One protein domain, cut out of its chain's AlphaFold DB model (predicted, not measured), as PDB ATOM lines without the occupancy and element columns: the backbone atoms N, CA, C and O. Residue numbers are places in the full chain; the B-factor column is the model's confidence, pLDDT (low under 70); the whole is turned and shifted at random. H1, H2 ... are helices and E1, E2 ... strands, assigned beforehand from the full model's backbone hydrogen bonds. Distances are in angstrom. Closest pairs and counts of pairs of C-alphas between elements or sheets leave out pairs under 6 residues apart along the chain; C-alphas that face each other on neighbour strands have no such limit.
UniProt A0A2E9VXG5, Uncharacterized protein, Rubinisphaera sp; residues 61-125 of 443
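AT A GLANCE: This is residues 61 to 125 of the 443 residues of an uncharacterized protein of Rubinisphaera sp (UniProt A0A2E9VXG5). A long, narrow two-stranded hairpin, E3 and E4, runs the length of this domain, with a short hairpin, E1 and E2, beside part of it on the E4 side. One short helix, H1, lies crosswise over both hairpins and packs with one end on E2 and with the other on E4, while the two hairpins stay separate sheets of two antiparallel strands each. The printed part has 65 residues, with four named strands and one named helix in the order E1, E2, H1, E3, E4, and the class is mostly strand. The whole is loose, with a radius of gyration of the C-alphas of 13.6 A, and its outline is a rod of 48 by 19 by 17 A.

IN THESE COORDINATES: The printed part begins with E1, residues 61 to 65, whose first C-alpha, that of Asp 61, is at (68.965, 137.698, 69.751). E2 follows at residues 68 to 72. H1, residues 79 to 86, is the one named helix; its C-alpha 79 is at (74.237, 125.198, 59.701), and it measures 10.4 A from first to last C-alpha. E3, residues 92 to 105, is the longest strand by residues, with 14 of them, and measures 35.1 A from first to last C-alpha. E4, residues 111 to 123, measures 38.4 A and ends with C-alpha 123 at (86.978, 134.669, 56.474).

HOW THE PARTS SIT: E1 and E2 form a hairpin joined by a tight link of 2 residues. They are antiparallel, with 165 degrees between their N-to-C directions; N 63 and O 70 are within hydrogen-bond range at 2.9 A, as are N 70 and O 63 at 2.8 A. A short link of 6 residues leads from E2 to H1. E2 and H1 have 4 pairs of C-alphas within 8 A, the closest being those of Val 71 and Ala 86 at 6.3 A. E1 and H1 have 1 such pair, the C-alphas of Ile 62 and Ala 86 at 7.2 A. In H1 every O i to N i+4 pair is within hydrogen-bond range. H1 and E4 have 4 pairs of C-alphas within 8 A, the closest being those of Leu 79 and Val 117 at 6.5 A. H1 and E3 have 2 such pairs, the closer being the C-alphas of Leu 79 and His 97 at 7.5 A. E3 and E4 form the second hairpin, antiparallel with 167 degrees between their directions. N 100 and O 116 are within hydrogen-bond range at 2.9 A, and near the link N 104 and O 112 are at 2.9 A. E3 bends by 80 degrees at residue 95, and beyond this bend, toward its first residue, it still pairs with E4: N 93 and O 122 are 2.8 A apart. E2 and E4 are near each other, with 11 pairs of C-alphas within 10 A. E1 is apart from E3 and from E4, and E2 is apart from E3.

THE WHOLE: The two C-alphas farthest apart are those of Ser 109, in the link from E3 to E4, and Pro 125, the last printed residue, at 47.9 A. The first and last printed C-alphas, those of Asp 61 and Pro 125, are 27.9 A apart. The printed part has no cut. The links from H1 to E3 and from E3 to E4 are tight, with 5 residues each, and no link is long. The mean pLDDT of the printed part is 83.9, and the model's confidence is low, under 70, at residues 90 to 91 and 124 to 125.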
ATOM      1  N   ASP A  61      68.067 136.907  68.927       84.44
ATOM      2  CA  ASP A  61      68.965 137.698  69.751       84.44
ATOM      3  C   ASP A  61      70.397 137.308  69.388       84.44
ATOM      4  O   ASP A  61      70.727 136.119  69.367       84.44
ATOM      5  N   ILE A  62      71.227 138.294  69.053       85.94
ATOM      6  CA  ILE A  62      72.622 138.079  68.665       85.94
ATOM      7  C   ILE A  62      73.499 138.795  69.679       85.94
ATOM      8  O   ILE A  62      73.493 140.022  69.760       85.94
ATOM      9  N   LYS A  63      74.303 138.025  70.410       86.81
ATOM     10  CA  LYS A  63      75.330 138.553  71.310       86.81
ATOM     11  C   LYS A  63      76.699 138.288  70.710       86.81
ATOM     12  O   LYS A  63      76.990 137.156  70.335       86.81
ATOM     13  N   ARG A  64      77.520 139.330  70.589       84.81
ATOM     14  CA  ARG A  64      78.881 139.252  70.046       84.81
ATOM     15  C   ARG A  64      79.879 139.555  71.153       84.81
ATOM     16  O   ARG A  64      79.720 140.551  71.850       84.81
ATOM     17  N   GLU A  65      80.890 138.708  71.284       82.62
ATOM     18  CA  GLU A  65      81.968 138.855  72.258       82.62
ATOM     19  C   GLU A  65      83.288 138.430  71.604       82.62
ATOM     20  O   GLU A  65      83.507 137.250  71.308       82.62
ATOM     21  N   GLY A  66      84.148 139.411  71.312       80.75
ATOM     22  CA  GLY A  66      85.396 139.200  70.573       80.75
ATOM     23  C   GLY A  66      85.172 138.481  69.238       80.75
ATOM     24  O   GLY A  66      84.349 138.901  68.426       80.75
ATOM     25  N   ASN A  67      85.873 137.360  69.045       81.56
ATOM     26  CA  ASN A  67      85.791 136.511  67.847       81.56
ATOM     27  C   ASN A  67      84.655 135.470  67.911       81.56
ATOM     28  O   ASN A  67      84.681 134.473  67.190       81.56
ATOM     29  N   SER A  68      83.674 135.655  68.797       84.94
ATOM     30  CA  SER A  68      82.556 134.730  68.974       84.94
ATOM     31  C   SER A  68      81.206 135.442  68.895       84.94
ATOM     32  O   SER A  68      81.054 136.601  69.285       84.94
ATOM     33  N   ALA A  69      80.205 134.734  68.373       86.44
ATOM     34  CA  ALA A  69      78.826 135.193  68.338       86.44
ATOM     35  C   ALA A  69      77.892 134.073  68.799       86.44
ATOM     36  O   ALA A  69      78.022 132.924  68.376       86.44
ATOM     37  N   ILE A  70      76.932 134.421  69.654       89.69
ATOM     38  CA  ILE A  70      75.866 133.534  70.113       89.69
ATOM     39  C   ILE A  70      74.557 134.044  69.522       89.69
ATOM     40  O   ILE A  70      74.127 135.160  69.815       89.69
ATOM     41  N   VAL A  71      73.924 133.207  68.702       88.12
ATOM     42  CA  VAL A  71      72.629 133.493  68.079       88.12
ATOM     43  C   VAL A  71      71.563 132.642  68.751       88.12
ATOM     44  O   VAL A  71      71.627 131.414  68.721       88.12
ATOM     45  N   THR A  72      70.572 133.290  69.358       87.75
ATOM     46  CA  THR A  72      69.457 132.621  70.035       87.75
ATOM     47  C   THR A  72      68.157 132.927  69.310       87.75
ATOM     48  O   THR A  72      67.756 134.081  69.197       87.75
ATOM     49  N   GLY A  73      67.448 131.899  68.846       83.75
ATOM     50  CA  GLY A  73      66.135 132.082  68.239       83.75
ATOM     51  C   GLY A  73      65.436 130.776  67.891       83.75
ATOM     52  O   GLY A  73      66.036 129.703  67.863       83.75
ATOM     53  N   ARG A  74      64.128 130.864  67.632       79.25
ATOM     54  CA  ARG A  74      63.324 129.695  67.249       79.25
ATOM     55  C   ARG A  74      63.655 129.262  65.820       79.25
ATOM     56  O   ARG A  74      63.660 130.086  64.909       79.25
ATOM     57  N   GLY A  75      63.836 127.956  65.627       80.81
ATOM     58  CA  GLY A  75      63.979 127.344  64.304       80.81
ATOM     59  C   GLY A  75      65.404 127.275  63.756       80.81
ATOM     60  O   GLY A  75      65.538 126.965  62.583       80.81
ATOM     61  N   ILE A  76      66.435 127.536  64.566       87.94
ATOM     62  CA  ILE A  76      67.834 127.307  64.181       87.94
ATOM     63  C   ILE A  76      68.160 125.831  64.410       87.94
ATOM     64  O   ILE A  76      68.310 125.410  65.558       87.94
ATOM     65  N   ARG A  77      68.185 125.030  63.339       88.94
ATOM     66  CA  ARG A  77      68.405 123.576  63.430       88.94
ATOM     67  C   ARG A  77      69.567 123.094  62.574       88.94
ATOM     68  O   ARG A  77      70.188 122.098  62.934       88.94
ATOM     69  N   THR A  78      69.858 123.786  61.476       88.19
ATOM     70  CA  THR A  78      70.966 123.452  60.574       88.19
ATOM     71  C   THR A  78      72.057 124.519  60.597       88.19
ATOM     72  O   THR A  78      71.899 125.590  61.191       88.19
ATOM     73  N   LEU A  79      73.182 124.220  59.941       84.81
ATOM     74  CA  LEU A  79      74.237 125.198  59.701       84.81
ATOM     75  C   LEU A  79      73.707 126.384  58.884       84.81
ATOM     76  O   LEU A  79      73.948 127.526  59.260       84.81
ATOM     77  N   GLU A  80      72.929 126.129  57.835       83.25
ATOM     78  CA  GLU A  80      72.318 127.161  56.992       83.25
ATOM     79  C   GLU A  80      71.398 128.075  57.806       83.25
ATOM     80  O   GLU A  80      71.515 129.294  57.708       83.25
ATOM     81  N   ASP A  81      70.553 127.515  58.686       87.88
ATOM     82  CA  ASP A  81      69.719 128.328  59.579       87.88
ATOM     83  C   ASP A  81      70.563 129.239  60.488       87.88
ATOM     84  O   ASP A  81      70.145 130.359  60.790       87.88
ATOM     85  N   LEU A  82      71.714 128.752  60.976       89.12
ATOM     86  CA  LEU A  82      72.611 129.523  61.838       89.12
ATOM     87  C   LEU A  82      73.310 130.639  61.057       89.12
ATOM     88  O   LEU A  82      73.365 131.759  61.558       89.12
ATOM     89  N   LEU A  83      73.829 130.352  59.860       87.38
ATOM     90  CA  LEU A  83      74.495 131.344  59.008       87.38
ATOM     91  C   LEU A  83      73.521 132.457  58.596       87.38
ATOM     92  O   LEU A  83      73.834 133.639  58.760       87.38
ATOM     93  N   ASP A  84      72.306 132.079  58.186       85.62
ATOM     94  CA  ASP A  84      71.220 133.010  57.871       85.62
ATOM     95  C   ASP A  84      70.838 133.858  59.095       85.62
ATOM     96  O   ASP A  84      70.710 135.081  59.007       85.62
ATOM     97  N   ALA A  85      70.669 133.226  60.265       86.31
ATOM     98  CA  ALA A  85      70.296 133.919  61.499       86.31
ATOM     99  C   ALA A  85      71.411 134.832  62.038       86.31
ATOM    100  O   ALA A  85      71.114 135.855  62.655       86.31
ATOM    101  N   ALA A  86      72.677 134.483  61.801       84.94
ATOM    102  CA  ALA A  86      73.848 135.285  62.151       84.94
ATOM    103  C   ALA A  86      74.110 136.438  61.163       84.94
ATOM    104  O   ALA A  86      74.949 137.296  61.451       84.94
ATOM    105  N   ASN A  87      73.390 136.474  60.033       83.38
ATOM    106  CA  ASN A  87      73.603 137.405  58.924       83.38
ATOM    107  C   ASN A  87      75.051 137.352  58.406       83.38
ATOM    108  O   ASN A  87      75.704 138.385  58.245       83.38
ATOM    109  N   LEU A  88      75.555 136.132  58.207       81.75
ATOM    110  CA  LEU A  88      76.863 135.872  57.616       81.75
ATOM    111  C   LEU A  88      76.692 135.627  56.116       81.75
ATOM    112  O   LEU A  88      75.813 134.875  55.701       81.75
ATOM    113  N   ASP A  89      77.509 136.291  55.305       71.12
ATOM    114  CA  ASP A  89      77.516 136.131  53.851       71.12
ATOM    115  C   ASP A  89      78.523 135.050  53.405       71.12
ATOM    116  O   ASP A  89      79.121 134.338  54.214       71.12
ATOM    117  N   ARG A  90      78.724 134.928  52.086       62.47
ATOM    118  CA  ARG A  90      79.653 133.957  51.482       62.47
ATOM    119  C   ARG A  90      81.134 134.241  51.774       62.47
ATOM    120  O   ARG A  90      81.964 133.414  51.414       62.47
ATOM    121  N   SER A  91      81.470 135.365  52.416       62.78
ATOM    122  CA  SER A  91      82.841 135.671  52.842       62.78
ATOM    123  C   SER A  91      83.267 134.896  54.092       62.78
ATOM    124  O   SER A  91      84.390 135.062  54.544       62.78
ATOM    125  N   TRP A  92      82.411 134.041  54.663       77.12
ATOM    126  CA  TRP A  92      82.745 133.185  55.802       77.12
ATOM    127  C   TRP A  92      82.712 131.709  55.407       77.12
ATOM    128  O   TRP A  92      81.666 131.169  55.047       77.12
ATOM    129  N   VAL A  93      83.856 131.037  55.517       76.69
ATOM    130  CA  VAL A  93      83.978 129.592  55.310       76.69
ATOM    131  C   VAL A  93      83.800 128.886  56.643       76.69
ATOM    132  O   VAL A  93      84.532 129.137  57.600       76.69
ATOM    133  N   CYS A  94      82.842 127.964  56.708       83.56
ATOM    134  CA  CYS A  94      82.723 127.061  57.841       83.56
ATOM    135  C   CYS A  94      83.648 125.858  57.656       83.56
ATOM    136  O   CYS A  94      83.324 124.931  56.918       83.56
ATOM    137  N   PHE A  95      84.786 125.854  58.350       79.25
ATOM    138  CA  PHE A  95      85.736 124.738  58.293       79.25
ATOM    139  C   PHE A  95      85.405 123.620  59.295       79.25
ATOM    140  O   PHE A  95      85.944 122.517  59.207       79.25
ATOM    141  N   LYS A  96      84.519 123.882  60.268       81.00
ATOM    142  CA  LYS A  96      84.057 122.888  61.247       81.00
ATOM    143  C   LYS A  96      82.707 123.287  61.838       81.00
ATOM    144  O   LYS A  96      82.510 124.448  62.182       81.00
ATOM    145  N   HIS A  97      81.805 122.330  62.056       91.31
ATOM    146  CA  HIS A  97      80.573 122.572  62.811       91.31
ATOM    147  C   HIS A  97      80.123 121.357  63.636       91.31
ATOM    148  O   HIS A  97      80.556 120.230  63.402       91.31
ATOM    149  N   HIS A  98      79.255 121.607  64.617       91.56
ATOM    150  CA  HIS A  98      78.601 120.609  65.457       91.56
ATOM    151  C   HIS A  98      77.101 120.882  65.535       91.56
ATOM    152  O   HIS A  98      76.682 122.028  65.717       91.56
ATOM    153  N   LEU A  99      76.315 119.813  65.443       91.75
ATOM    154  CA  LEU A  99      74.865 119.820  65.586       91.75
ATOM    155  C   LEU A  99      74.501 118.938  66.774       91.75
ATOM    156  O   LEU A  99      74.758 117.738  66.755       91.75
ATOM    157  N   ASN A 100      73.898 119.534  67.796       91.38
ATOM    158  CA  ASN A 100      73.391 118.821  68.960       91.38
ATOM    159  C   ASN A 100      71.877 119.002  69.036       91.38
ATOM    160  O   ASN A 100      71.364 120.098  68.797       91.38
ATOM    161  N   ALA A 101      71.165 117.950  69.427       90.88
ATOM    162  CA  ALA A 101      69.748 118.030  69.742       90.88
ATOM    163  C   ALA A 101      69.448 117.177  70.979       90.88
ATOM    164  O   ALA A 101      69.946 116.059  71.095       90.88
ATOM    165  N   TRP A 102      68.653 117.704  71.906       92.06
ATOM    166  CA  TRP A 102      68.272 117.001  73.131       92.06
ATOM    167  C   TRP A 102      66.870 117.402  73.574       92.06
ATOM    168  O   TRP A 102      66.351 118.445  73.179       92.06
ATOM    169  N   GLN A 103      66.251 116.563  74.396       91.94
ATOM    170  CA  GLN A 103      64.944 116.836  74.981       91.94
ATOM    171  C   GLN A 103      65.106 117.561  76.315       91.94
ATOM    172  O   GLN A 103      65.976 117.221  77.116       91.94
ATOM    173  N   ALA A 104      64.267 118.560  76.555       88.06
ATOM    174  CA  ALA A 104      64.181 119.253  77.830       88.06
ATOM    175  C   ALA A 104      62.715 119.468  78.205       88.06
ATOM    176  O   ALA A 104      61.847 119.545  77.337       88.06
ATOM    177  N   LEU A 105      62.446 119.578  79.503       87.81
ATOM    178  CA  LEU A 105      61.121 119.924  79.996       87.81
ATOM    179  C   LEU A 105      60.917 121.441  79.868       87.81
ATOM    180  O   LEU A 105      61.708 122.224  80.403       87.81
ATOM    181  N   ALA A 106      59.882 121.864  79.149       78.56
ATOM    182  CA  ALA A 106      59.470 123.259  79.087       78.56
ATOM    183  C   ALA A 106      58.707 123.674  80.363       78.56
ATOM    184  O   ALA A 106      58.352 122.850  81.207       78.56
ATOM    185  N   LYS A 107      58.485 124.986  80.539       77.69
ATOM    186  CA  LYS A 107      57.839 125.556  81.744       77.69
ATOM    187  C   LYS A 107      56.394 125.081  81.957       77.69
ATOM    188  O   LYS A 107      55.887 125.179  83.066       77.69
ATOM    189  N   ASP A 108      55.751 124.600  80.905       81.88
ATOM    190  CA  ASP A 108      54.403 124.024  80.855       81.88
ATOM    191  C   ASP A 108      54.390 122.499  81.066       81.88
ATOM    192  O   ASP A 108      53.337 121.877  80.979       81.88
ATOM    193  N   SER A 109      55.531 121.895  81.419       81.56
ATOM    194  CA  SER A 109      55.714 120.442  81.562       81.56
ATOM    195  C   SER A 109      55.619 119.649  80.253       81.56
ATOM    196  O   SER A 109      55.553 118.420  80.293       81.56
ATOM    197  N   GLU A 110      55.674 120.308  79.091       84.38
ATOM    198  CA  GLU A 110      55.803 119.621  77.805       84.38
ATOM    199  C   GLU A 110      57.267 119.263  77.509       84.38
ATOM    200  O   GLU A 110      58.197 120.020  77.807       84.38
ATOM    201  N   ILE A 111      57.500 118.096  76.900       85.00
ATOM    202  CA  ILE A 111      58.831 117.718  76.408       85.00
ATOM    203  C   ILE A 111      59.079 118.459  75.096       85.00
ATOM    204  O   ILE A 111      58.411 118.210  74.092       85.00
ATOM    205  N   VAL A 112      60.079 119.340  75.085       86.62
ATOM    206  CA  VAL A 112      60.482 120.099  73.898       86.62
ATOM    207  C   VAL A 112      61.858 119.663  73.404       86.62
ATOM    208  O   VAL A 112      62.778 119.419  74.185       86.62
ATOM    209  N   GLN A 113      62.018 119.592  72.081       88.44
ATOM    210  CA  GLN A 113      63.305 119.312  71.445       88.44
ATOM    211  C   GLN A 113      64.112 120.609  71.294       88.44
ATOM    212  O   GLN A 113      63.764 121.492  70.501       88.44
ATOM    213  N   LEU A 114      65.222 120.709  72.018       88.38
ATOM    214  CA  LEU A 114      66.205 121.777  71.887       88.38
ATOM    215  C   LEU A 114      67.267 121.406  70.851       88.38
ATOM    216  O   LEU A 114      67.568 120.234  70.640       88.38
ATOM    217  N   HIS A 115      67.808 122.428  70.192       89.75
ATOM    218  CA  HIS A 115      68.848 122.299  69.177       89.75
ATOM    219  C   HIS A 115      69.969 123.292  69.486       89.75
ATOM    220  O   HIS A 115      69.703 124.422  69.900       89.75
ATOM    221  N   GLN A 116      71.212 122.882  69.256       93.12
ATOM    222  CA  GLN A 116      72.383 123.747  69.274       93.12
ATOM    223  C   GLN A 116      73.194 123.496  68.010       93.12
ATOM    224  O   GLN A 116      73.581 122.366  67.718       93.12
ATOM    225  N   VAL A 117      73.490 124.578  67.302       91.69
ATOM    226  CA  VAL A 117      74.393 124.587  66.155       91.69
ATOM    227  C   VAL A 117      75.618 125.394  66.561       91.69
ATOM    228  O   VAL A 117      75.490 126.539  66.992       91.69
ATOM    229  N   LYS A 118      76.806 124.798  66.460       92.06
ATOM    230  CA  LYS A 118      78.082 125.479  66.704       92.06
ATOM    231  C   LYS A 118      78.905 125.436  65.429       92.06
ATOM    232  O   LYS A 118      79.245 124.348  64.985       92.06
ATOM    233  N   ALA A 119      79.241 126.589  64.869       90.62
ATOM    234  CA  ALA A 119      80.081 126.699  63.681       90.62
ATOM    235  C   ALA A 119      81.400 127.397  64.027       90.62
ATOM    236  O   ALA A 119      81.424 128.332  64.825       90.62
ATOM    237  N   TYR A 120      82.485 126.926  63.425       89.62
ATOM    238  CA  TYR A 120      83.791 127.566  63.419       89.62
ATOM    239  C   TYR A 120      84.010 128.108  62.016       89.62
ATOM    240  O   TYR A 120      83.851 127.377  61.032       89.62
ATOM    241  N   LEU A 121      84.298 129.400  61.949       85.06
ATOM    242  CA  LEU A 121      84.310 130.154  60.713       85.06
ATOM    243  C   LEU A 121      85.656 130.849  60.564       85.06
ATOM    244  O   LEU A 121      86.203 131.361  61.540       85.06
ATOM    245  N   GLU A 122      86.146 130.899  59.340       83.44
ATOM    246  CA  GLU A 122      87.236 131.773  58.927       83.44
ATOM    247  C   GLU A 122      86.732 132.668  57.800       83.44
ATOM    248  O   GLU A 122      85.812 132.287  57.069       83.44
ATOM    249  N   ARG A 123      87.286 133.875  57.661       70.94
ATOM    250  CA  ARG A 123      86.978 134.669  56.474       70.94
ATOM    251  C   ARG A 123      87.552 133.945  55.261       70.94
ATOM    252  O   ARG A 123      88.754 133.694  55.209       70.94
ATOM    253  N   ALA A 124      86.683 133.621  54.304       57.62
ATOM    254  CA  ALA A 124      87.095 133.336  52.945       57.62
ATOM    255  C   ALA A 124      87.958 134.521  52.509       57.62
ATOM    256  O   ALA A 124      87.493 135.660  52.603       57.62
ATOM    257  N   PRO A 125      89.199 134.301  52.070       56.91
ATOM    258  CA  PRO A 125      89.944 135.403  51.509       56.91
ATOM    259  C   PRO A 125      89.254 135.821  50.197       56.91
ATOM    260  O   PRO A 125      88.733 134.974  49.463       56.91
TER     261      PRO A 125